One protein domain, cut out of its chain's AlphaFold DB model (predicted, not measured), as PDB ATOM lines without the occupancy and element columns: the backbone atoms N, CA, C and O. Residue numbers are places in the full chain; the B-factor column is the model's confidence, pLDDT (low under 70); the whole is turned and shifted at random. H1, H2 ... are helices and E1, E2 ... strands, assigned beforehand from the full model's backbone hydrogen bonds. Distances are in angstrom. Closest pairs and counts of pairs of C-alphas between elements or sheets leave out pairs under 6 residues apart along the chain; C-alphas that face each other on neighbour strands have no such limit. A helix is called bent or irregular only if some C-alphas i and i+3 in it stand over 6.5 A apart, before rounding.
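This is residues 249 to 340 and 356 to 434 of the 442 residues of an uncharacterized protein of Chloroflexi bacterium (UniProt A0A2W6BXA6). A twisted sheet of five strands runs through the middle, with short helices on both faces, making three layers: H2, H4 and H5 on one face, H6 and H7 on the other. H1 packs on H6 and only grazes the sheet, H3 folds back on H2 as a helical hairpin near one end of the long axis, and the tail of residues 336 to 340 runs away from the body. The printed part has 171 residues, with seven named helices and five named strands in the order H1 E1 H2 H3 E2 E3 H4 H5 H6 H7 E4 E5; the class is mixed, helices and strands. The sheet's order is E3 E2 E1 E4 E5, all antiparallel. The whole is compact, with a radius of gyration of the C-alphas of 15.8 A and spans of 47 by 47 by 27 A.

H1, residues 249 to 257, only grazes the sheet. E1, residues 264 to 269, is antiparallel to E4, residues 410 to 419, with N 266 and O 416 2.8 A apart, within hydrogen-bond range. H2, residues 271 to 281, runs across the strands, at 87 degrees to E4 on the local plane, with C-alphas 274 and 412 closest at 5.2 A. H3, residues 283 to 288, forms a hairpin with H2 and is not on the sheet; C-alphas 278 and 286 are their closest, 4.9 A apart. E2, residues 307 to 314, is antiparallel to E1, with N 309 and O 267 at 2.8 A, and to edge strand E3, residues 320 to 324, with N 313 and O 321 at 2.8 A. H4, residues 325 to 331, is only just irregular, with C-alphas 327 and 330 6.7 A apart; its closest C-alphas to E2 are 325 and 310, 4.2 A. H5, residues 357 to 363, is on the same face as H4. H6, residues 377 to 385, is on the opposite face, 8.5 A high over the sheet, and touches H1, with C-alphas 256 and 378 closest at 4.9 A. H7, residues 396 to 402, lies over edge strand E5, residues 422 to 432, with C-alphas 400 and 431 closest at 5.5 A. E4 and E5 form a hairpin, with N 413 and O 429 at 2.8 A. Every O i to N i+4 pair is within hydrogen-bond range in H1, H3, H5, H6 and H7, but 5 of 7 in H2 and 1 of 3 in H4, which has 2 of 4 O i to N i+3 pairs within range.

H1 begins at C-alpha 249 (133.781, 133.967, 113.477). H2 is 17.0 A long, E2 21.7 A and E4 29.1 A. E5, 30.1 A long, bends by 60 degrees at residue 425 and ends at C-alpha 432 (116.940, 132.171, 112.574).

The C-alphas of Glu 284 and Ser 366, the two farthest apart, are 49.1 A apart. Residues 341 to 355 are not printed, and C-alphas 340 and 356 are 20.9 A apart across the cut. The links H3 to E2 and H5 to H6 are long. Mean pLDDT of the printed part is 79.9; residues 332 to 340, 356 to 377 and 389 to 392 are under 70.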
ATOM      1  N   MET A 249     132.341 134.212 113.653       87.44
ATOM      2  CA  MET A 249     133.781 133.967 113.477       87.44
ATOM      3  C   MET A 249     134.531 133.742 114.799       87.44
ATOM      4  O   MET A 249     135.299 132.783 114.842       87.44
ATOM      5  N   PRO A 250     134.346 134.556 115.863       86.88
ATOM      6  CA  PRO A 250     135.096 134.376 117.106       86.88
ATOM      7  C   PRO A 250     134.783 133.038 117.782       86.88
ATOM      8  O   PRO A 250     135.703 132.282 118.081       86.88
ATOM      9  N   LEU A 251     133.496 132.693 117.904       87.75
ATOM     10  CA  LEU A 251     133.044 131.408 118.441       87.75
ATOM     11  C   LEU A 251     133.630 130.229 117.650       87.75
ATOM     12  O   LEU A 251     134.211 129.307 118.220       87.75
ATOM     13  N   LEU A 252     133.518 130.261 116.319       88.31
ATOM     14  CA  LEU A 252     134.034 129.189 115.467       88.31
ATOM     15  C   LEU A 252     135.564 129.095 115.506       88.31
ATOM     16  O   LEU A 252     136.109 127.995 115.435       88.31
ATOM     17  N   ALA A 253     136.272 130.219 115.610       84.56
ATOM     18  CA  ALA A 253     137.724 130.226 115.743       84.56
ATOM     19  C   ALA A 253     138.151 129.605 117.078       84.56
ATOM     20  O   ALA A 253     139.051 128.766 117.097       84.56
ATOM     21  N   GLN A 254     137.459 129.949 118.164       86.62
ATOM     22  CA  GLN A 254     137.719 129.393 119.485       86.62
ATOM     23  C   GLN A 254     137.462 127.887 119.532       86.62
ATOM     24  O   GLN A 254     138.345 127.142 119.948       86.62
ATOM     25  N   LEU A 255     136.316 127.420 119.025       88.44
ATOM     26  CA  LEU A 255     136.039 125.985 118.906       88.44
ATOM     27  C   LEU A 255     137.115 125.284 118.062       88.44
ATOM     28  O   LEU A 255     137.602 124.220 118.431       88.44
ATOM     29  N   GLY A 256     137.549 125.903 116.961       85.19
ATOM     30  CA  GLY A 256     138.629 125.377 116.125       85.19
ATOM     31  C   GLY A 256     139.971 125.264 116.855       85.19
ATOM     32  O   GLY A 256     140.711 124.311 116.608       85.19
ATOM     33  N   GLY A 257     140.276 126.205 117.753       84.56
ATOM     34  CA  GLY A 257     141.465 126.185 118.610       84.56
ATOM     35  C   GLY A 257     141.363 125.212 119.789       84.56
ATOM     36  O   GLY A 257     142.367 124.629 120.187       84.56
ATOM     37  N   ALA A 258     140.153 124.987 120.307       87.56
ATOM     38  CA  ALA A 258     139.862 124.046 121.391       87.56
ATOM     39  C   ALA A 258     139.707 122.591 120.915       87.56
ATOM     40  O   ALA A 258     139.410 121.696 121.711       87.56
ATOM     41  N   MET A 259     139.879 122.336 119.618       83.81
ATOM     42  CA  MET A 259     139.739 121.003 119.056       83.81
ATOM     43  C   MET A 259     140.816 120.050 119.590       83.81
ATOM     44  O   MET A 259     142.011 120.325 119.433       83.81
ATOM     45  N   PRO A 260     140.433 118.897 120.165       83.00
ATOM     46  CA  PRO A 260     141.405 117.896 120.566       83.00
ATOM     47  C   PRO A 260     142.202 117.382 119.361       83.00
ATOM     48  O   PRO A 260     141.717 117.297 118.233       83.00
ATOM     49  N   ARG A 261     143.458 116.993 119.584       80.94
ATOM     50  CA  ARG A 261     144.250 116.371 118.516       80.94
ATOM     51  C   ARG A 261     143.577 115.074 118.065       80.94
ATOM     52  O   ARG A 261     143.056 114.324 118.885       80.94
ATOM     53  N   ASN A 262     143.672 114.778 116.769       80.44
ATOM     54  CA  ASN A 262     143.122 113.565 116.154       80.44
ATOM     55  C   ASN A 262     141.592 113.429 116.199       80.44
ATOM     56  O   ASN A 262     141.095 112.317 116.018       80.44
ATOM     57  N   THR A 263     140.848 114.515 116.403       84.44
ATOM     58  CA  THR A 263     139.391 114.498 116.233       84.44
ATOM     59  C   THR A 263     138.990 114.979 114.852       84.44
ATOM     60  O   THR A 263     139.515 115.970 114.359       84.44
ATOM     61  N   ASP A 264     138.011 114.306 114.269       87.38
ATOM     62  CA  ASP A 264     137.290 114.756 113.093       87.38
ATOM     63  C   ASP A 264     136.093 115.612 113.532       87.38
ATOM     64  O   ASP A 264     135.496 115.376 114.589       87.38
ATOM     65  N   LEU A 265     135.736 116.595 112.711       89.50
ATOM     66  CA  LEU A 265     134.592 117.470 112.924       89.50
ATOM     67  C   LEU A 265     133.477 117.140 111.950       89.50
ATOM     68  O   LEU A 265     133.711 116.964 110.758       89.50
ATOM     69  N   GLN A 266     132.249 117.150 112.438       90.06
ATOM     70  CA  GLN A 266     131.064 116.994 111.613       90.06
ATOM     71  C   GLN A 266     130.120 118.160 111.830       90.06
ATOM     72  O   GLN A 266     129.975 118.674 112.941       90.06
ATOM     73  N   LEU A 267     129.458 118.548 110.749       92.69
ATOM     74  CA  LEU A 267     128.388 119.527 110.771       92.69
ATOM     75  C   LEU A 267     127.081 118.807 110.488       92.69
ATOM     76  O   LEU A 267     126.885 118.243 109.409       92.69
ATOM     77  N   LEU A 268     126.181 118.849 111.461       93.56
ATOM     78  CA  LEU A 268     124.868 118.232 111.369       93.56
ATOM     79  C   LEU A 268     123.792 119.299 111.497       93.56
ATOM     80  O   LEU A 268     123.915 120.244 112.271       93.56
ATOM     81  N   HIS A 269     122.711 119.118 110.759       94.75
ATOM     82  CA  HIS A 269     121.496 119.890 110.903       94.75
ATOM     83  C   HIS A 269     120.478 119.081 111.714       94.75
ATOM     84  O   HIS A 269     120.060 118.000 111.293       94.75
ATOM     85  N   GLY A 270     120.067 119.625 112.860       92.44
ATOM     86  CA  GLY A 270     119.168 118.994 113.832       92.44
ATOM     87  C   GLY A 270     117.730 118.806 113.343       92.44
ATOM     88  O   GLY A 270     116.976 118.028 113.917       92.44
ATOM     89  N   MET A 271     117.336 119.473 112.253       92.75
ATOM     90  CA  MET A 271     116.002 119.340 111.652       92.75
ATOM     91  C   MET A 271     114.893 119.579 112.691       92.75
ATOM     92  O   MET A 271     114.783 120.684 113.220       92.75
ATOM     93  N   LYS A 272     114.076 118.563 112.997       91.62
ATOM     94  CA  LYS A 272     112.967 118.663 113.958       91.62
ATOM     95  C   LYS A 272     113.423 118.843 115.406       91.62
ATOM     96  O   LYS A 272     112.663 119.390 116.200       91.62
ATOM     97  N   ASP A 273     114.656 118.459 115.730       91.31
ATOM     98  CA  ASP A 273     115.180 118.511 117.096       91.31
ATOM     99  C   ASP A 273     115.332 119.918 117.646       91.31
ATOM    100  O   ASP A 273     115.349 120.089 118.861       91.31
ATOM    101  N   VAL A 274     115.385 120.934 116.777       93.00
ATOM    102  CA  VAL A 274     115.357 122.331 117.221       93.00
ATOM    103  C   VAL A 274     114.181 122.575 118.171       93.00
ATOM    104  O   VAL A 274     114.327 123.291 119.154       93.00
ATOM    105  N   ARG A 275     113.035 121.911 117.946       91.50
ATOM    106  CA  ARG A 275     111.885 122.001 118.847       91.50
ATOM    107  C   ARG A 275     112.191 121.409 120.220       91.50
ATOM    108  O   ARG A 275     111.807 122.031 121.198       91.50
ATOM    109  N   HIS A 276     112.849 120.255 120.306       90.38
ATOM    110  CA  HIS A 276     113.149 119.617 121.593       90.38
ATOM    111  C   HIS A 276     114.120 120.466 122.418       90.38
ATOM    112  O   HIS A 276     113.857 120.723 123.588       90.38
ATOM    113  N   VAL A 277     115.183 120.971 121.781       91.62
ATOM    114  CA  VAL A 277     116.156 121.863 122.430       91.62
ATOM    115  C   VAL A 277     115.472 123.141 122.929       91.62
ATOM    116  O   VAL A 277     115.665 123.544 124.073       91.62
ATOM    117  N   LEU A 278     114.613 123.754 122.108       92.00
ATOM    118  CA  LEU A 278     113.869 124.950 122.508       92.00
ATOM    119  C   LEU A 278     112.844 124.659 123.610       92.00
ATOM    120  O   LEU A 278     112.743 125.430 124.552       92.00
ATOM    121  N   GLN A 279     112.077 123.571 123.522       90.06
ATOM    122  CA  GLN A 279     111.065 123.230 124.530       90.06
ATOM    123  C   GLN A 279     111.682 122.986 125.904       90.06
ATOM    124  O   GLN A 279     111.087 123.372 126.906       90.06
ATOM    125  N   ALA A 280     112.860 122.366 125.931       86.62
ATOM    126  CA  ALA A 280     113.590 122.102 127.156       86.62
ATOM    127  C   ALA A 280     114.147 123.382 127.795       86.62
ATOM    128  O   ALA A 280     113.954 123.612 128.985       86.62
ATOM    129  N   SER A 281     114.818 124.214 126.999       88.50
ATOM    130  CA  SER A 281     115.664 125.286 127.536       88.50
ATOM    131  C   SER A 281     115.024 126.673 127.476       88.50
ATOM    132  O   SER A 281     115.374 127.549 128.260       88.50
ATOM    133  N   ALA A 282     114.095 126.899 126.544       91.38
ATOM    134  CA  ALA A 282     113.420 128.179 126.336       91.38
ATOM    135  C   ALA A 282     112.029 127.978 125.688       91.38
ATOM    136  O   ALA A 282     111.831 128.281 124.504       91.38
ATOM    137  N   PRO A 283     111.043 127.446 126.434       89.00
ATOM    138  CA  PRO A 283     109.771 126.974 125.878       89.00
ATOM    139  C   PRO A 283     108.974 128.058 125.142       89.00
ATOM    140  O   PRO A 283     108.332 127.766 124.132       89.00
ATOM    141  N   GLU A 284     109.068 129.320 125.567       91.00
ATOM    142  CA  GLU A 284     108.420 130.429 124.856       91.00
ATOM    143  C   GLU A 284     108.999 130.643 123.452       91.00
ATOM    144  O   GLU A 284     108.267 130.931 122.501       91.00
ATOM    145  N   LEU A 285     110.304 130.417 123.265       88.62
ATOM    146  CA  LEU A 285     110.923 130.451 121.940       88.62
ATOM    147  C   LEU A 285     110.462 129.275 121.072       88.62
ATOM    148  O   LEU A 285     110.275 129.449 119.867       88.62
ATOM    149  N   ALA A 286     110.194 128.107 121.664       89.94
ATOM    150  CA  ALA A 286     109.672 126.944 120.940       89.94
ATOM    151  C   ALA A 286     108.278 127.175 120.326       89.94
ATOM    152  O   ALA A 286     107.918 126.528 119.335       89.94
ATOM    153  N   ASN A 287     107.493 128.080 120.918       88.88
ATOM    154  CA  ASN A 287     106.182 128.483 120.411       88.88
ATOM    155  C   ASN A 287     106.290 129.521 119.285       88.88
ATOM    156  O   ASN A 287     105.423 129.582 118.414       88.88
ATOM    157  N   ARG A 288     107.359 130.327 119.285       89.94
ATOM    158  CA  ARG A 288     107.587 131.407 118.310       89.94
ATOM    159  C   ARG A 288     108.310 130.925 117.056       89.94
ATOM    160  O   ARG A 288     108.017 131.401 115.960       89.94
ATOM    161  N   LEU A 289     109.252 129.996 117.209       91.12
ATOM    162  CA  LEU A 289     110.068 129.498 116.109       91.12
ATOM    163  C   LEU A 289     109.374 128.362 115.361       91.12
ATOM    164  O   LEU A 289     108.846 127.401 115.924       91.12
ATOM    165  N   ARG A 290     109.414 128.460 114.035       93.88
ATOM    166  CA  ARG A 290     108.944 127.411 113.136       93.88
ATOM    167  C   ARG A 290     110.047 126.378 112.937       93.88
ATOM    168  O   ARG A 290     111.216 126.723 112.792       93.88
ATOM    169  N   ILE A 291     109.656 125.107 112.880       91.75
ATOM    170  CA  ILE A 291     110.579 124.021 112.538       91.75
ATOM    171  C   ILE A 291     110.868 124.066 111.027       91.75
ATOM    172  O   ILE A 291     109.915 124.225 110.250       91.75
ATOM    173  N   PRO A 292     112.123 123.852 110.596       91.62
ATOM    174  CA  PRO A 292     112.476 123.707 109.189       91.62
ATOM    175  C   PRO A 292     111.693 122.568 108.531       91.62
ATOM    176  O   PRO A 292     111.668 121.437 109.020       91.62
ATOM    177  N   ARG A 293     111.050 122.853 107.395       88.62
ATOM    178  CA  ARG A 293     110.231 121.861 106.667       88.62
ATOM    179  C   ARG A 293     111.039 120.933 105.763       88.62
ATOM    180  O   ARG A 293     110.548 119.873 105.386       88.62
ATOM    181  N   ALA A 294     112.239 121.350 105.377       90.56
ATOM    182  CA  ALA A 294     113.093 120.643 104.437       90.56
ATOM    183  C   ALA A 294     114.541 120.658 104.924       90.56
ATOM    184  O   ALA A 294     114.939 121.534 105.693       90.56
ATOM    185  N   ALA A 295     115.309 119.664 104.485       91.50
ATOM    186  CA  ALA A 295     116.739 119.632 104.741       91.50
ATOM    187  C   ALA A 295     117.441 120.748 103.942       91.50
ATOM    188  O   ALA A 295     116.990 121.065 102.836       91.50
ATOM    189  N   PRO A 296     118.536 121.331 104.461       93.31
ATOM    190  CA  PRO A 296     119.305 122.336 103.734       93.31
ATOM    191  C   PRO A 296     119.769 121.849 102.353       93.31
ATOM    192  O   PRO A 296     120.149 120.687 102.183       93.31
ATOM    193  N   THR A 297     119.790 122.733 101.357       90.12
ATOM    194  CA  THR A 297     120.258 122.391 100.004       90.12
ATOM    195  C   THR A 297     121.720 121.942 100.018       90.12
ATOM    196  O   THR A 297     122.588 122.666 100.506       90.12
ATOM    197  N   GLY A 298     122.002 120.780  99.420       87.19
ATOM    198  CA  GLY A 298     123.343 120.182  99.388       87.19
ATOM    199  C   GLY A 298     123.697 119.365 100.634       87.19
ATOM    200  O   GLY A 298     124.826 118.902 100.746       87.19
ATOM    201  N   SER A 299     122.750 119.181 101.557       92.38
ATOM    202  CA  SER A 299     122.885 118.246 102.675       92.38
ATOM    203  C   SER A 299     122.503 116.818 102.274       92.38
ATOM    204  O   SER A 299     121.788 116.604 101.292       92.38
ATOM    205  N   TYR A 300     122.947 115.839 103.061       91.69
ATOM    206  CA  TYR A 300     122.517 114.447 102.937       91.69
ATOM    207  C   TYR A 300     121.605 114.079 104.102       91.69
ATOM    208  O   TYR A 300     122.006 114.183 105.260       91.69
ATOM    209  N   ARG A 301     120.375 113.647 103.817       90.81
ATOM    210  CA  ARG A 301     119.414 113.267 104.857       90.81
ATOM    211  C   ARG A 301     119.766 111.897 105.433       90.81
ATOM    212  O   ARG A 301     119.901 110.937 104.688       90.81
ATOM    213  N   LEU A 302     119.874 111.830 106.752       85.88
ATOM    214  CA  LEU A 302     120.106 110.602 107.505       85.88
ATOM    215  C   LEU A 302     118.767 109.965 107.915       85.88
ATOM    216  O   LEU A 302     117.758 110.662 108.072       85.88
ATOM    217  N   ASP A 303     118.765 108.650 108.140       81.00
ATOM    218  CA  ASP A 303     117.552 107.878 108.473       81.00
ATOM    219  C   ASP A 303     116.911 108.297 109.804       81.00
ATOM    220  O   ASP A 303     115.693 108.273 109.967       81.00
ATOM    221  N   ASN A 304     117.728 108.771 110.744       75.00
ATOM    222  CA  ASN A 304     117.297 109.332 112.032       75.00
ATOM    223  C   ASN A 304     116.596 110.702 111.908       75.00
ATOM    224  O   ASN A 304     116.110 111.247 112.900       75.00
ATOM    225  N   GLY A 305     116.520 111.267 110.700       82.38
ATOM    226  CA  GLY A 305     115.871 112.542 110.432       82.38
ATOM    227  C   GLY A 305     116.779 113.767 110.528       82.38
ATOM    228  O   GLY A 305     116.266 114.864 110.316       82.38
ATOM    229  N   TYR A 306     118.082 113.613 110.783       87.88
ATOM    230  CA  TYR A 306     119.065 114.692 110.629       87.88
ATOM    231  C   TYR A 306     119.442 114.912 109.166       87.88
ATOM    232  O   TYR A 306     119.111 114.119 108.282       87.88
ATOM    233  N   ALA A 307     120.186 115.984 108.909       88.94
ATOM    234  CA  ALA A 307     120.893 116.144 107.649       88.94
ATOM    235  C   ALA A 307     122.378 116.429 107.886       88.94
ATOM    236  O   ALA A 307     122.735 117.314 108.657       88.94
ATOM    237  N   HIS A 308     123.249 115.676 107.224       89.94
ATOM    238  CA  HIS A 308     124.684 115.907 107.237       89.94
ATOM    239  C   HIS A 308     125.017 117.094 106.327       89.94
ATOM    240  O   HIS A 308     124.552 117.141 105.189       89.94
ATOM    241  N   LEU A 309     125.814 118.047 106.808       90.38
ATOM    242  CA  LEU A 309     126.231 119.241 106.058       90.38
ATOM    243  C   LEU A 309     127.666 119.126 105.526       90.38
ATOM    244  O   LEU A 309     128.054 119.856 104.622       90.38
ATOM    245  N   GLY A 310     128.444 118.190 106.064       88.81
ATOM    246  CA  GLY A 310     129.828 117.941 105.677       88.81
ATOM    247  C   GLY A 310     130.700 117.660 106.892       88.81
ATOM    248  O   GLY A 310     130.239 117.746 108.031       88.81
ATOM    249  N   ALA A 311     131.944 117.270 106.648       88.62
ATOM    250  CA  ALA A 311     132.900 116.963 107.703       88.62
ATOM    251  C   ALA A 311     134.269 117.578 107.412       88.62
ATOM    252  O   ALA A 311     134.615 117.857 106.261       88.62
ATOM    253  N   VAL A 312     135.052 117.753 108.471       85.12
ATOM    254  CA  VAL A 312     136.480 118.036 108.408       85.12
ATOM    255  C   VAL A 312     137.219 116.868 109.036       85.12
ATOM    256  O   VAL A 312     136.985 116.535 110.193       85.12
ATOM    257  N   VAL A 313     138.100 116.242 108.271       83.00
ATOM    258  CA  VAL A 313     138.828 115.039 108.681       83.00
ATOM    259  C   VAL A 313     140.308 115.315 108.651       83.00
ATOM    260  O   VAL A 313     140.794 115.924 107.703       83.00
ATOM    261  N   TYR A 314     141.040 114.844 109.647       74.44
ATOM    262  CA  TYR A 314     142.484 115.046 109.689       74.44
ATOM    263  C   TYR A 314     143.227 113.839 109.127       74.44
ATOM    264  O   TYR A 314     142.959 112.697 109.509       74.44
ATOM    265  N   SER A 315     144.193 114.079 108.235       73.00
ATOM    266  CA  SER A 315     145.180 113.049 107.902       73.00
ATOM    267  C   SER A 315     146.059 112.731 109.105       73.00
ATOM    268  O   SER A 315     146.151 113.492 110.069       73.00
ATOM    269  N   ASP A 316     146.811 111.643 108.985       74.12
ATOM    270  CA  ASP A 316     147.851 111.278 109.948       74.12
ATOM    271  C   ASP A 316     148.961 112.350 110.044       74.12
ATOM    272  O   ASP A 316     149.630 112.457 111.066       74.12
ATOM    273  N   SER A 317     149.112 113.205 109.020       75.12
ATOM    274  CA  SER A 317     149.996 114.382 109.036       75.12
ATOM    275  C   SER A 317     149.374 115.638 109.668       75.12
ATOM    276  O   SER A 317     149.987 116.701 109.632       75.12
ATOM    277  N   GLY A 318     148.154 115.552 110.209       71.81
ATOM    278  CA  GLY A 318     147.452 116.678 110.833       71.81
ATOM    279  C   GLY A 318     146.875 117.696 109.844       71.81
ATOM    280  O   GLY A 318     146.425 118.762 110.256       71.81
ATOM    281  N   LYS A 319     146.855 117.389 108.542       74.88
ATOM    282  CA  LYS A 319     146.252 118.263 107.533       74.88
ATOM    283  C   LYS A 319     144.729 118.050 107.512       74.88
ATOM    284  O   LYS A 319     144.304 116.899 107.412       74.88
ATOM    285  N   PRO A 320     143.905 119.109 107.575       76.06
ATOM    286  CA  PRO A 320     142.454 118.982 107.482       76.06
ATOM    287  C   PRO A 320     141.990 118.743 106.035       76.06
ATOM    288  O   PRO A 320     142.519 119.327 105.086       76.06
ATOM    289  N   TYR A 321     140.953 117.924 105.875       78.56
ATOM    290  CA  TYR A 321     140.285 117.585 104.619       78.56
ATOM    291  C   TYR A 321     138.798 117.873 104.749       78.56
ATOM    292  O   TYR A 321     138.155 117.390 105.675       78.56
ATOM    293  N   LEU A 322     138.243 118.630 103.805       83.38
ATOM    294  CA  LEU A 322     136.803 118.858 103.740       83.38
ATOM    295  C   LEU A 322     136.151 117.717 102.972       83.38
ATOM    296  O   LEU A 322     136.529 117.450 101.831       83.38
ATOM    297  N   ILE A 323     135.164 117.078 103.588       81.81
ATOM    298  CA  ILE A 323     134.379 116.024 102.958       81.81
ATOM    299  C   ILE A 323     132.940 116.526 102.780       81.81
ATOM    300  O   ILE A 323     132.271 116.825 103.776       81.81
ATOM    301  N   PRO A 324     132.455 116.634 101.531       84.69
ATOM    302  CA  PRO A 324     131.075 117.003 101.233       84.69
ATOM    303  C   PRO A 324     130.040 116.052 101.851       84.69
ATOM    304  O   PRO A 324     130.310 114.875 102.100       84.69
ATOM    305  N   ALA A 325     128.830 116.561 102.081       87.12
ATOM    306  CA  ALA A 325     127.752 115.822 102.735       87.12
ATOM    307  C   ALA A 325     127.341 114.528 102.017       87.12
ATOM    308  O   ALA A 325     127.081 113.529 102.681       87.12
ATOM    309  N   ASP A 326     127.298 114.536 100.685       83.75
ATOM    310  CA  ASP A 326     126.933 113.392  99.840       83.75
ATOM    311  C   ASP A 326     127.956 112.249  99.903       83.75
ATOM    312  O   ASP A 326     127.612 111.094  99.662       83.75
ATOM    313  N   VAL A 327     129.202 112.552 100.276       81.69
ATOM    314  CA  VAL A 327     130.251 111.548 100.493       81.69
ATOM    315  C   VAL A 327     130.180 110.966 101.906       81.69
ATOM    316  O   VAL A 327     130.344 109.757 102.074       81.69
ATOM    317  N   VAL A 328     129.945 111.807 102.922       79.12
ATOM    318  CA  VAL A 328     129.911 111.362 104.326       79.12
ATOM    319  C   VAL A 328     128.613 110.629 104.651       79.12
ATOM    320  O   VAL A 328     128.642 109.532 105.200       79.12
ATOM    321  N   GLY A 329     127.475 111.221 104.297       77.69
ATOM    322  CA  GLY A 329     126.158 110.816 104.775       77.69
ATOM    323  C   GLY A 329     125.788 109.343 104.540       77.69
ATOM    324  O   GLY A 329     125.405 108.684 105.504       77.69
ATOM    325  N   PRO A 330     125.966 108.768 103.333       74.81
ATOM    326  CA  PRO A 330     125.652 107.356 103.085       74.81
ATOM    327  C   PRO A 330     126.514 106.365 103.878       74.81
ATOM    328  O   PRO A 330     126.207 105.179 103.930       74.81
ATOM    329  N   ARG A 331     127.652 106.818 104.416       70.56
ATOM    330  CA  ARG A 331     128.704 105.961 104.981       70.56
ATOM    331  C   ARG A 331     128.929 106.203 106.467       70.56
ATOM    332  O   ARG A 331     129.707 105.485 107.093       70.56
ATOM    333  N   TYR A 332     128.280 107.223 107.016       67.00
ATOM    334  CA  TYR A 332     128.488 107.661 108.377       67.00
ATOM    335  C   TYR A 332     127.178 108.175 108.977       67.00
ATOM    336  O   TYR A 332     126.624 109.188 108.550       67.00
ATOM    337  N   ASN A 333     126.708 107.477 110.008       65.75
ATOM    338  CA  ASN A 333     125.585 107.905 110.827       65.75
ATOM    339  C   ASN A 333     126.090 108.130 112.268       65.75
ATOM    340  O   ASN A 333     126.282 107.147 112.985       65.75
ATOM    341  N   PRO A 334     126.298 109.386 112.714       56.59
ATOM    342  CA  PRO A 334     126.848 109.691 114.041       56.59
ATOM    343  C   PRO A 334     125.986 109.158 115.182       56.59
ATOM    344  O   PRO A 334     126.491 108.923 116.273       56.59
ATOM    345  N   THR A 335     124.687 108.971 114.937       51.78
ATOM    346  CA  THR A 335     123.759 108.409 115.924       51.78
ATOM    347  C   THR A 335     123.379 106.969 115.598       51.78
ATOM    348  O   THR A 335     122.557 106.388 116.292       51.78
ATOM    349  N   GLY A 336     123.945 106.398 114.531       42.72
ATOM    350  CA  GLY A 336     123.737 105.023 114.088       42.72
ATOM    351  C   GLY A 336     124.605 104.036 114.857       42.72
ATOM    352  O   GLY A 336     125.106 103.079 114.273       42.72
ATOM    353  N   VAL A 337     124.807 104.271 116.153       40.44
ATOM    354  CA  VAL A 337     125.088 103.159 117.054       40.44
ATOM    355  C   VAL A 337     123.738 102.468 117.182       40.44
ATOM    356  O   VAL A 337     122.866 102.947 117.899       40.44
ATOM    357  N   ASP A 338     123.508 101.438 116.368       33.53
ATOM    358  CA  ASP A 338     122.294 100.630 116.449       33.53
ATOM    359  C   ASP A 338     122.125 100.208 117.915       33.53
ATOM    360  O   ASP A 338     122.968  99.497 118.469       33.53
ATOM    361  N   HIS A 339     121.084 100.726 118.575       33.88
ATOM    362  CA  HIS A 339     120.838 100.555 120.011       33.88
ATOM    363  C   HIS A 339     120.719  99.070 120.408       33.88
ATOM    364  O   HIS A 339     120.844  98.713 121.579       33.88
ATOM    365  N   THR A 340     120.544  98.191 119.419       30.47
ATOM    366  CA  THR A 340     120.502  96.734 119.540       30.47
ATOM    367  C   THR A 340     121.888  96.090 119.752       30.47
ATOM    368  O   THR A 340     121.972  94.998 120.312       30.47
ATOM    369  N   PRO A 356     136.185 104.640 109.398       61.19
ATOM    370  CA  PRO A 356     136.656 105.870 110.005       61.19
ATOM    371  C   PRO A 356     136.598 106.948 108.930       61.19
ATOM    372  O   PRO A 356     136.954 106.679 107.782       61.19
ATOM    373  N   LEU A 357     136.154 108.151 109.262       63.84
ATOM    374  CA  LEU A 357     136.137 109.283 108.332       63.84
ATOM    375  C   LEU A 357     137.481 109.406 107.568       63.84
ATOM    376  O   LEU A 357     137.514 109.689 106.372       63.84
ATOM    377  N   ARG A 358     138.593 109.022 108.209       64.44
ATOM    378  CA  ARG A 358     139.928 108.856 107.599       64.44
ATOM    379  C   ARG A 358     140.032 107.818 106.469       64.44
ATOM    380  O   ARG A 358     140.768 108.032 105.510       64.44
ATOM    381  N   ALA A 359     139.333 106.691 106.553       67.56
ATOM    382  CA  ALA A 359     139.255 105.705 105.475       67.56
ATOM    383  C   ALA A 359     138.489 106.252 104.258       67.56
ATOM    384  O   ALA A 359     138.875 105.957 103.126       67.56
ATOM    385  N   LEU A 360     137.499 107.131 104.469       64.44
ATOM    386  CA  LEU A 360     136.834 107.852 103.376       64.44
ATOM    387  C   LEU A 360     137.801 108.783 102.644       64.44
ATOM    388  O   LEU A 360     137.790 108.813 101.417       64.44
ATOM    389  N   VAL A 361     138.688 109.476 103.367       64.31
ATOM    390  CA  VAL A 361     139.746 110.304 102.754       64.31
ATOM    391  C   VAL A 361     140.672 109.459 101.878       64.31
ATOM    392  O   VAL A 361     141.003 109.866 100.767       64.31
ATOM    393  N   LYS A 362     141.057 108.260 102.338       68.06
ATOM    394  CA  LYS A 362     141.899 107.335 101.557       68.06
ATOM    395  C   LYS A 362     141.191 106.828 100.292       68.06
ATOM    396  O   LYS A 362     141.844 106.660  99.269       68.06
ATOM    397  N   GLN A 363     139.874 106.621 100.341       65.19
ATOM    398  CA  GLN A 363     139.079 106.130  99.206       65.19
ATOM    399  C   GLN A 363     138.639 107.214  98.221       65.19
ATOM    400  O   GLN A 363     138.446 106.917  97.047       65.19
ATOM    401  N   ALA A 364     138.468 108.458  98.671       58.72
ATOM    402  CA  ALA A 364     138.013 109.560  97.822       58.72
ATOM    403  C   ALA A 364     139.050 109.996  96.766       58.72
ATOM    404  O   ALA A 364     138.716 110.791  95.886       58.72
ATOM    405  N   GLY A 365     140.276 109.461  96.827       55.12
ATOM    406  CA  GLY A 365     141.371 109.789  95.916       55.12
ATOM    407  C   GLY A 365     141.973 111.171  96.190       55.12
ATOM    408  O   GLY A 365     141.329 112.077  96.719       55.12
ATOM    409  N   SER A 366     143.242 111.355  95.826       54.44
ATOM    410  CA  SER A 366     143.978 112.620  95.982       54.44
ATOM    411  C   SER A 366     143.395 113.801  95.198       54.44
ATOM    412  O   SER A 366     143.734 114.949  95.483       54.44
ATOM    413  N   ASP A 367     142.511 113.540  94.236       47.72
ATOM    414  CA  ASP A 367     142.179 114.493  93.171       47.72
ATOM    415  C   ASP A 367     141.039 115.458  93.525       47.72
ATOM    416  O   ASP A 367     140.827 116.448  92.831       47.72
ATOM    417  N   LYS A 368     140.343 115.241  94.649       47.47
ATOM    418  CA  LYS A 368     139.326 116.172  95.184       47.47
ATOM    419  C   LYS A 368     139.841 117.045  96.340       47.47
ATOM    420  O   LYS A 368     139.049 117.602  97.094       47.47
ATOM    421  N   GLN A 369     141.161 117.165  96.510       48.00
ATOM    422  CA  GLN A 369     141.767 117.878  97.639       48.00
ATOM    423  C   GLN A 369     141.717 119.412  97.485       48.00
ATOM    424  O   GLN A 369     142.342 119.957  96.571       48.00
ATOM    425  N   PRO A 370     141.108 120.156  98.429       42.47
ATOM    426  CA  PRO A 370     141.339 121.591  98.538       42.47
ATOM    427  C   PRO A 370     142.791 121.839  98.981       42.47
ATOM    428  O   PRO A 370     143.245 121.321 100.005       42.47
ATOM    429  N   ARG A 371     143.542 122.637  98.218       42.19
ATOM    430  CA  ARG A 371     144.907 123.056  98.573       42.19
ATOM    431  C   ARG A 371     144.848 124.252  99.541       42.19
ATOM    432  O   ARG A 371     144.206 125.251  99.231       42.19
ATOM    433  N   GLY A 372     145.503 124.157 100.702       44.88
ATOM    434  CA  GLY A 372     145.735 125.288 101.619       44.88
ATOM    435  C   GLY A 372     145.987 124.869 103.073       44.88
ATOM    436  O   GLY A 372     145.261 124.027 103.594       44.88
ATOM    437  N   CYS A 373     147.016 125.448 103.706       42.12
ATOM    438  CA  CYS A 373     147.189 125.446 105.163       42.12
ATOM    439  C   CYS A 373     146.135 126.379 105.757       42.12
ATOM    440  O   CYS A 373     145.864 127.440 105.191       42.12
ATOM    441  N   LEU A 374     145.485 125.961 106.832       51.81
ATOM    442  CA  LEU A 374     144.397 126.712 107.425       51.81
ATOM    443  C   LEU A 374     144.819 127.147 108.831       51.81
ATOM    444  O   LEU A 374     144.651 126.401 109.786       51.81
ATOM    445  N   ASP A 375     145.339 128.361 108.966       43.09
ATOM    446  CA  ASP A 375     145.698 128.912 110.282       43.09
ATOM    447  C   ASP A 375     144.462 129.511 111.005       43.09
ATOM    448  O   ASP A 375     144.487 129.760 112.204       43.09
ATOM    449  N   ALA A 376     143.327 129.642 110.295       56.78
ATOM    450  CA  ALA A 376     141.991 130.001 110.799       56.78
ATOM    451  C   ALA A 376     140.944 128.977 110.315       56.78
ATOM    452  O   ALA A 376     140.008 129.277 109.559       56.78
ATOM    453  N   TRP A 377     141.188 127.710 110.651       69.00
ATOM    454  CA  TRP A 377     140.652 126.600 109.876       69.00
ATOM    455  C   TRP A 377     139.173 126.331 110.051       69.00
ATOM    456  O   TRP A 377     138.515 126.101 109.041       69.00
ATOM    457  N   LEU A 378     138.631 126.383 111.268       71.31
ATOM    458  CA  LEU A 378     137.242 125.981 111.468       71.31
ATOM    459  C   LEU A 378     136.242 126.950 110.813       71.31
ATOM    460  O   LEU A 378     135.396 126.482 110.045       71.31
ATOM    461  N   PRO A 379     136.357 128.283 110.980       70.94
ATOM    462  CA  PRO A 379     135.478 129.207 110.271       70.94
ATOM    463  C   PRO A 379     135.597 129.086 108.746       70.94
ATOM    464  O   PRO A 379     134.590 129.111 108.035       70.94
ATOM    465  N   THR A 380     136.816 128.885 108.232       73.50
ATOM    466  CA  THR A 380     137.061 128.695 106.792       73.50
ATOM    467  C   THR A 380     136.474 127.376 106.288       73.50
ATOM    468  O   THR A 380     135.889 127.330 105.207       73.50
ATOM    469  N   ALA A 381     136.611 126.302 107.063       73.56
ATOM    470  CA  ALA A 381     136.081 124.986 106.747       73.56
ATOM    471  C   ALA A 381     134.554 125.003 106.711       73.56
ATOM    472  O   ALA A 381     133.976 124.562 105.722       73.56
ATOM    473  N   ILE A 382     133.910 125.575 107.732       74.88
ATOM    474  CA  ILE A 382     132.453 125.732 107.782       74.88
ATOM    475  C   ILE A 382     131.977 126.605 106.622       74.88
ATOM    476  O   ILE A 382     131.066 126.209 105.901       74.88
ATOM    477  N   SER A 383     132.631 127.745 106.380       75.12
ATOM    478  CA  SER A 383     132.285 128.617 105.253       75.12
ATOM    479  C   SER A 383     132.370 127.870 103.923       75.12
ATOM    480  O   SER A 383     131.460 127.969 103.110       75.12
ATOM    481  N   ARG A 384     133.410 127.056 103.710       75.12
ATOM    482  CA  ARG A 384     133.563 126.251 102.489       75.12
ATOM    483  C   ARG A 384     132.544 125.120 102.388       75.12
ATOM    484  O   ARG A 384     131.947 124.967 101.331       75.12
ATOM    485  N   LEU A 385     132.315 124.356 103.458       71.81
ATOM    486  CA  LEU A 385     131.309 123.283 103.483       71.81
ATOM    487  C   LEU A 385     129.913 123.828 103.182       71.81
ATOM    488  O   LEU A 385     129.112 123.193 102.502       71.81
ATOM    489  N   LEU A 386     129.652 125.051 103.631       74.56
ATOM    490  CA  LEU A 386     128.407 125.744 103.385       74.56
ATOM    491  C   LEU A 386     128.466 126.648 102.150       74.56
ATOM    492  O   LEU A 386     127.520 127.381 101.937       74.56
ATOM    493  N   ASN A 387     129.492 126.617 101.294       74.06
ATOM    494  CA  ASN A 387     129.642 127.519 100.133       74.06
ATOM    495  C   ASN A 387     129.316 129.001 100.434       74.06
ATOM    496  O   ASN A 387     128.657 129.677  99.644       74.06
ATOM    497  N   LEU A 388     129.710 129.492 101.603       73.94
ATOM    498  CA  LEU A 388     129.561 130.886 101.993       73.94
ATOM    499  C   LEU A 388     130.706 131.698 101.393       73.94
ATOM    500  O   LEU A 388     131.862 131.266 101.402       73.94
ATOM    501  N   VAL A 389     130.373 132.871 100.848       63.31
ATOM    502  CA  VAL A 389     131.369 133.795 100.299       63.31
ATOM    503  C   VAL A 389     132.336 134.157 101.428       63.31
ATOM    504  O   VAL A 389     131.866 134.629 102.467       63.31
ATOM    505  N   PRO A 390     133.659 133.954 101.255       60.44
ATOM    506  CA  PRO A 390     134.647 134.405 102.220       60.44
ATOM    507  C   PRO A 390     134.501 135.915 102.368       60.44
ATOM    508  O   PRO A 390     134.878 136.690 101.494       60.44
ATOM    509  N   SER A 391     133.873 136.333 103.452       61.97
ATOM    510  CA  SER A 391     133.747 137.731 103.815       61.97
ATOM    511  C   SER A 391     134.182 137.854 105.262       61.97
ATOM    512  O   SER A 391     134.044 136.916 106.047       61.97
ATOM    513  N   ASN A 392     134.698 139.020 105.634       64.69
ATOM    514  CA  ASN A 392     135.172 139.281 106.997       64.69
ATOM    515  C   ASN A 392     134.034 139.287 108.040       64.69
ATOM    516  O   ASN A 392     134.253 139.637 109.197       64.69
ATOM    517  N   ARG A 393     132.804 138.952 107.636       73.31
ATOM    518  CA  ARG A 393     131.608 138.888 108.469       73.31
ATOM    519  C   ARG A 393     130.891 137.595 108.123       73.31
ATOM    520  O   ARG A 393     130.229 137.546 107.100       73.31
ATOM    521  N   PHE A 394     131.056 136.572 108.955       86.19
ATOM    522  CA  PHE A 394     130.268 135.344 108.894       86.19
ATOM    523  C   PHE A 394     129.178 135.467 109.962       86.19
ATOM    524  O   PHE A 394     129.424 135.228 111.145       86.19
ATOM    525  N   THR A 395     128.003 135.958 109.565       91.00
ATOM    526  CA  THR A 395     126.905 136.251 110.494       91.00
ATOM    527  C   THR A 395     125.905 135.106 110.593       91.00
ATOM    528  O   THR A 395     125.747 134.310 109.663       91.00
ATOM    529  N   ALA A 396     125.166 135.046 111.702       91.75
ATOM    530  CA  ALA A 396     124.104 134.055 111.871       91.75
ATOM    531  C   ALA A 396     123.010 134.170 110.793       91.75
ATOM    532  O   ALA A 396     122.490 133.151 110.341       91.75
ATOM    533  N   ALA A 397     122.695 135.382 110.321       91.12
ATOM    534  CA  ALA A 397     121.732 135.584 109.238       91.12
ATOM    535  C   ALA A 397     122.212 135.005 107.899       91.12
ATOM    536  O   ALA A 397     121.425 134.381 107.190       91.12
ATOM    537  N   GLN A 398     123.495 135.168 107.552       90.88
ATOM    538  CA  GLN A 398     124.061 134.550 106.345       90.88
ATOM    539  C   GLN A 398     124.046 133.023 106.452       90.88
ATOM    540  O   GLN A 398     123.711 132.332 105.487       90.88
ATOM    541  N   LEU A 399     124.365 132.496 107.638       92.06
ATOM    542  CA  LEU A 399     124.294 131.070 107.922       92.06
ATOM    543  C   LEU A 399     122.859 130.542 107.761       92.06
ATOM    544  O   LEU A 399     122.641 129.584 107.022       92.06
ATOM    545  N   ALA A 400     121.871 131.213 108.356       93.31
ATOM    546  CA  ALA A 400     120.456 130.876 108.207       93.31
ATOM    547  C   ALA A 400     120.001 130.923 106.739       93.31
ATOM    548  O   ALA A 400     119.407 129.966 106.241       93.31
ATOM    549  N   GLN A 401     120.338 131.994 106.011       91.19
ATOM    550  CA  GLN A 401     120.026 132.131 104.587       91.19
ATOM    551  C   GLN A 401     120.589 130.955 103.784       91.19
ATOM    552  O   GLN A 401     119.904 130.400 102.924       91.19
ATOM    553  N   ARG A 402     121.820 130.531 104.085       90.75
ATOM    554  CA  ARG A 402     122.457 129.427 103.368       90.75
ATOM    555  C   ARG A 402     121.837 128.069 103.663       90.75
ATOM    556  O   ARG A 402     121.802 127.220 102.770       90.75
ATOM    557  N   LEU A 403     121.311 127.887 104.870       92.12
ATOM    558  CA  LEU A 403     120.516 126.716 105.236       92.12
ATOM    559  C   LEU A 403     119.114 126.720 104.604       92.12
ATOM    560  O   LEU A 403     118.385 125.741 104.746       92.12
ATOM    561  N   GLY A 404     118.754 127.785 103.879       92.06
ATOM    562  CA  GLY A 404     117.444 127.945 103.257       92.06
ATOM    563  C   GLY A 404     116.363 128.380 104.243       92.06
ATOM    564  O   GLY A 404     115.186 128.115 103.990       92.06
ATOM    565  N   ALA A 405     116.749 129.020 105.353       91.06
ATOM    566  CA  ALA A 405     115.817 129.439 106.390       91.06
ATOM    567  C   ALA A 405     114.792 130.436 105.860       91.06
ATOM    568  O   ALA A 405     115.134 131.478 105.292       91.06
ATOM    569  N   ARG A 406     113.514 130.131 106.084       91.75
ATOM    570  CA  ARG A 406     112.421 131.072 105.836       91.75
ATOM    571  C   ARG A 406     112.234 131.976 107.053       91.75
ATOM    572  O   ARG A 406     112.690 131.670 108.151       91.75
ATOM    573  N   SER A 407     111.523 133.085 106.860       90.31
ATOM    574  CA  SER A 407     111.159 133.997 107.951       90.31
ATOM    575  C   SER A 407     110.538 133.233 109.130       90.31
ATOM    576  O   SER A 407     109.546 132.513 108.963       90.31
ATOM    577  N   GLY A 408     111.153 133.378 110.308       88.62
ATOM    578  CA  GLY A 408     110.709 132.747 111.555       88.62
ATOM    579  C   GLY A 408     111.028 131.254 111.692       88.62
ATOM    580  O   GLY A 408     110.614 130.652 112.681       88.62
ATOM    581  N   GLU A 409     111.734 130.635 110.740       93.69
ATOM    582  CA  GLU A 409     112.271 129.279 110.912       93.69
ATOM    583  C   GLU A 409     113.570 129.314 111.726       93.69
ATOM    584  O   GLU A 409     114.458 130.127 111.458       93.69
ATOM    585  N   GLY A 410     113.666 128.429 112.722       94.69
ATOM    586  CA  GLY A 410     114.867 128.215 113.529       94.69
ATOM    587  C   GLY A 410     115.603 126.960 113.072       94.69
ATOM    588  O   GLY A 410     115.016 125.885 113.007       94.69
ATOM    589  N   HIS A 411     116.887 127.076 112.765       95.81
ATOM    590  CA  HIS A 411     117.723 125.985 112.279       95.81
ATOM    591  C   HIS A 411     118.759 125.615 113.329       95.81
ATOM    592  O   HIS A 411     119.594 126.442 113.683       95.81
ATOM    593  N   LEU A 412     118.716 124.369 113.801       96.06
ATOM    594  CA  LEU A 412     119.700 123.820 114.731       96.06
ATOM    595  C   LEU A 412     120.884 123.240 113.959       96.06
ATOM    596  O   LEU A 412     120.719 122.321 113.155       96.06
ATOM    597  N   ILE A 413     122.071 123.753 114.238       96.00
ATOM    598  CA  ILE A 413     123.345 123.300 113.693       96.00
ATOM    599  C   ILE A 413     124.145 122.721 114.843       96.00
ATOM    600  O   ILE A 413     124.278 123.351 115.888       96.00
ATOM    601  N   ARG A 414     124.703 121.535 114.640       94.94
ATOM    602  CA  ARG A 414     125.527 120.854 115.628       94.94
ATOM    603  C   ARG A 414     126.915 120.656 115.060       94.94
ATOM    604  O   ARG A 414     127.077 120.095 113.974       94.94
ATOM    605  N   ILE A 415     127.896 121.139 115.804       94.06
ATOM    606  CA  ILE A 415     129.316 120.985 115.535       94.06
ATOM    607  C   ILE A 415     129.790 119.849 116.431       94.06
ATOM    608  O   ILE A 415     129.856 120.006 117.647       94.06
ATOM    609  N   VAL A 416     130.068 118.692 115.839       92.88
ATOM    610  CA  VAL A 416     130.389 117.465 116.576       92.88
ATOM    611  C   VAL A 416     131.862 117.146 116.393       92.88
ATOM    612  O   VAL A 416     132.305 116.964 115.262       92.88
ATOM    613  N   ALA A 417     132.607 117.046 117.492       90.56
ATOM    614  CA  ALA A 417     133.967 116.528 117.497       90.56
ATOM    615  C   ALA A 417     133.945 115.041 117.872       90.56
ATOM    616  O   ALA A 417     133.369 114.645 118.888       90.56
ATOM    617  N   SER A 418     134.585 114.207 117.060       88.62
ATOM    618  CA  SER A 418     134.616 112.753 117.244       88.62
ATOM    619  C   SER A 418     135.994 112.181 116.941       88.62
ATOM    620  O   SER A 418     136.717 112.720 116.112       88.62
ATOM    621  N   ASN A 419     136.362 111.077 117.577       83.94
ATOM    622  CA  ASN A 419     137.555 110.300 117.251       83.94
ATOM    623  C   ASN A 419     137.202 108.806 117.133       83.94
ATOM    624  O   ASN A 419     136.033 108.428 117.075       83.94
ATOM    625  N   GLN A 420     138.221 107.945 117.097       78.50
ATOM    626  CA  GLN A 420     138.047 106.490 117.004       78.50
ATOM    627  C   GLN A 420     137.293 105.878 118.197       78.50
ATOM    628  O   GLN A 420     136.715 104.807 118.054       78.50
ATOM    629  N   SER A 421     137.287 106.549 119.350       78.56
ATOM    630  CA  SER A 421     136.595 106.109 120.565       78.56
ATOM    631  C   SER A 421     135.149 106.608 120.651       78.56
ATOM    632  O   SER A 421     134.433 106.209 121.563       78.56
ATOM    633  N   GLY A 422     134.709 107.472 119.728       83.00
ATOM    634  CA  GLY A 422     133.354 108.019 119.689       83.00
ATOM    635  C   GLY A 422     133.310 109.547 119.712       83.00
ATOM    636  O   GLY A 422     134.246 110.229 119.286       83.00
ATOM    637  N   ILE A 423     132.186 110.096 120.171       87.50
ATOM    638  CA  ILE A 423     131.980 111.544 120.290       87.50
ATOM    639  C   ILE A 423     132.779 112.060 121.488       87.50
ATOM    640  O   ILE A 423     132.627 111.560 122.600       87.50
ATOM    641  N   VAL A 424     133.613 113.071 121.250       88.94
ATOM    642  CA  VAL A 424     134.428 113.724 122.284       88.94
ATOM    643  C   VAL A 424     133.702 114.921 122.880       88.94
ATOM    644  O   VAL A 424     133.832 115.190 124.065       88.94
ATOM    645  N   GLY A 425     132.928 115.630 122.061       91.81
ATOM    646  CA  GLY A 425     132.218 116.828 122.471       91.81
ATOM    647  C   GLY A 425     131.472 117.460 121.320       91.81
ATOM    648  O   GLY A 425     131.549 117.019 120.168       91.81
ATOM    649  N   GLY A 426     130.792 118.552 121.627       94.00
ATOM    650  CA  GLY A 426     130.194 119.361 120.595       94.00
ATOM    651  C   GLY A 426     129.599 120.648 121.104       94.00
ATOM    652  O   GLY A 426     129.744 121.037 122.267       94.00
ATOM    653  N   TYR A 427     128.975 121.322 120.156       95.12
ATOM    654  CA  TYR A 427     128.418 122.635 120.352       95.12
ATOM    655  C   TYR A 427     127.231 122.832 119.412       95.12
ATOM    656  O   TYR A 427     127.284 122.416 118.249       95.12
ATOM    657  N   SER A 428     126.175 123.473 119.903       95.88
ATOM    658  CA  SER A 428     124.933 123.657 119.161       95.88
ATOM    659  C   SER A 428     124.606 125.131 118.970       95.88
ATOM    660  O   SER A 428     124.606 125.907 119.918       95.88
ATOM    661  N   ILE A 429     124.312 125.517 117.731       95.38
ATOM    662  CA  ILE A 429     123.930 126.880 117.356       95.38
ATOM    663  C   ILE A 429     122.561 126.816 116.697       95.38
ATOM    664  O   ILE A 429     122.369 126.110 115.706       95.38
ATOM    665  N   ILE A 430     121.615 127.581 117.217       96.12
ATOM    666  CA  ILE A 430     120.339 127.848 116.573       96.12
ATOM    667  C   ILE A 430     120.468 129.177 115.836       96.12
ATOM    668  O   ILE A 430     120.800 130.196 116.435       96.12
ATOM    669  N   VAL A 431     120.198 129.175 114.534       95.06
ATOM    670  CA  VAL A 431     120.119 130.396 113.721       95.06
ATOM    671  C   VAL A 431     118.703 130.591 113.203       95.06
ATOM    672  O   VAL A 431     117.994 129.621 112.938       95.06
ATOM    673  N   GLN A 432     118.286 131.841 113.030       92.81
ATOM    674  CA  GLN A 432     116.940 132.171 112.574       92.81
ATOM    675  C   GLN A 432     116.956 132.850 111.201       92.81
ATOM    676  O   GLN A 432     117.774 133.732 110.936       92.81
ATOM    677  N   GLY A 433     116.001 132.481 110.341       84.75
ATOM    678  CA  GLY A 433     115.733 133.211 109.104       84.75
ATOM    679  C   GLY A 433     115.181 134.611 109.388       84.75
ATOM    680  O   GLY A 433     114.229 134.759 110.159       84.75
ATOM    681  N   LEU A 434     115.764 135.636 108.755       77.44
ATOM    682  CA  LEU A 434     115.375 137.039 108.934       77.44
ATOM    683  C   LEU A 434     113.857 137.214 108.776       77.44
ATOM    684  O   LEU A 434     113.284 136.898 107.730       77.44
TER     685      LEU A 434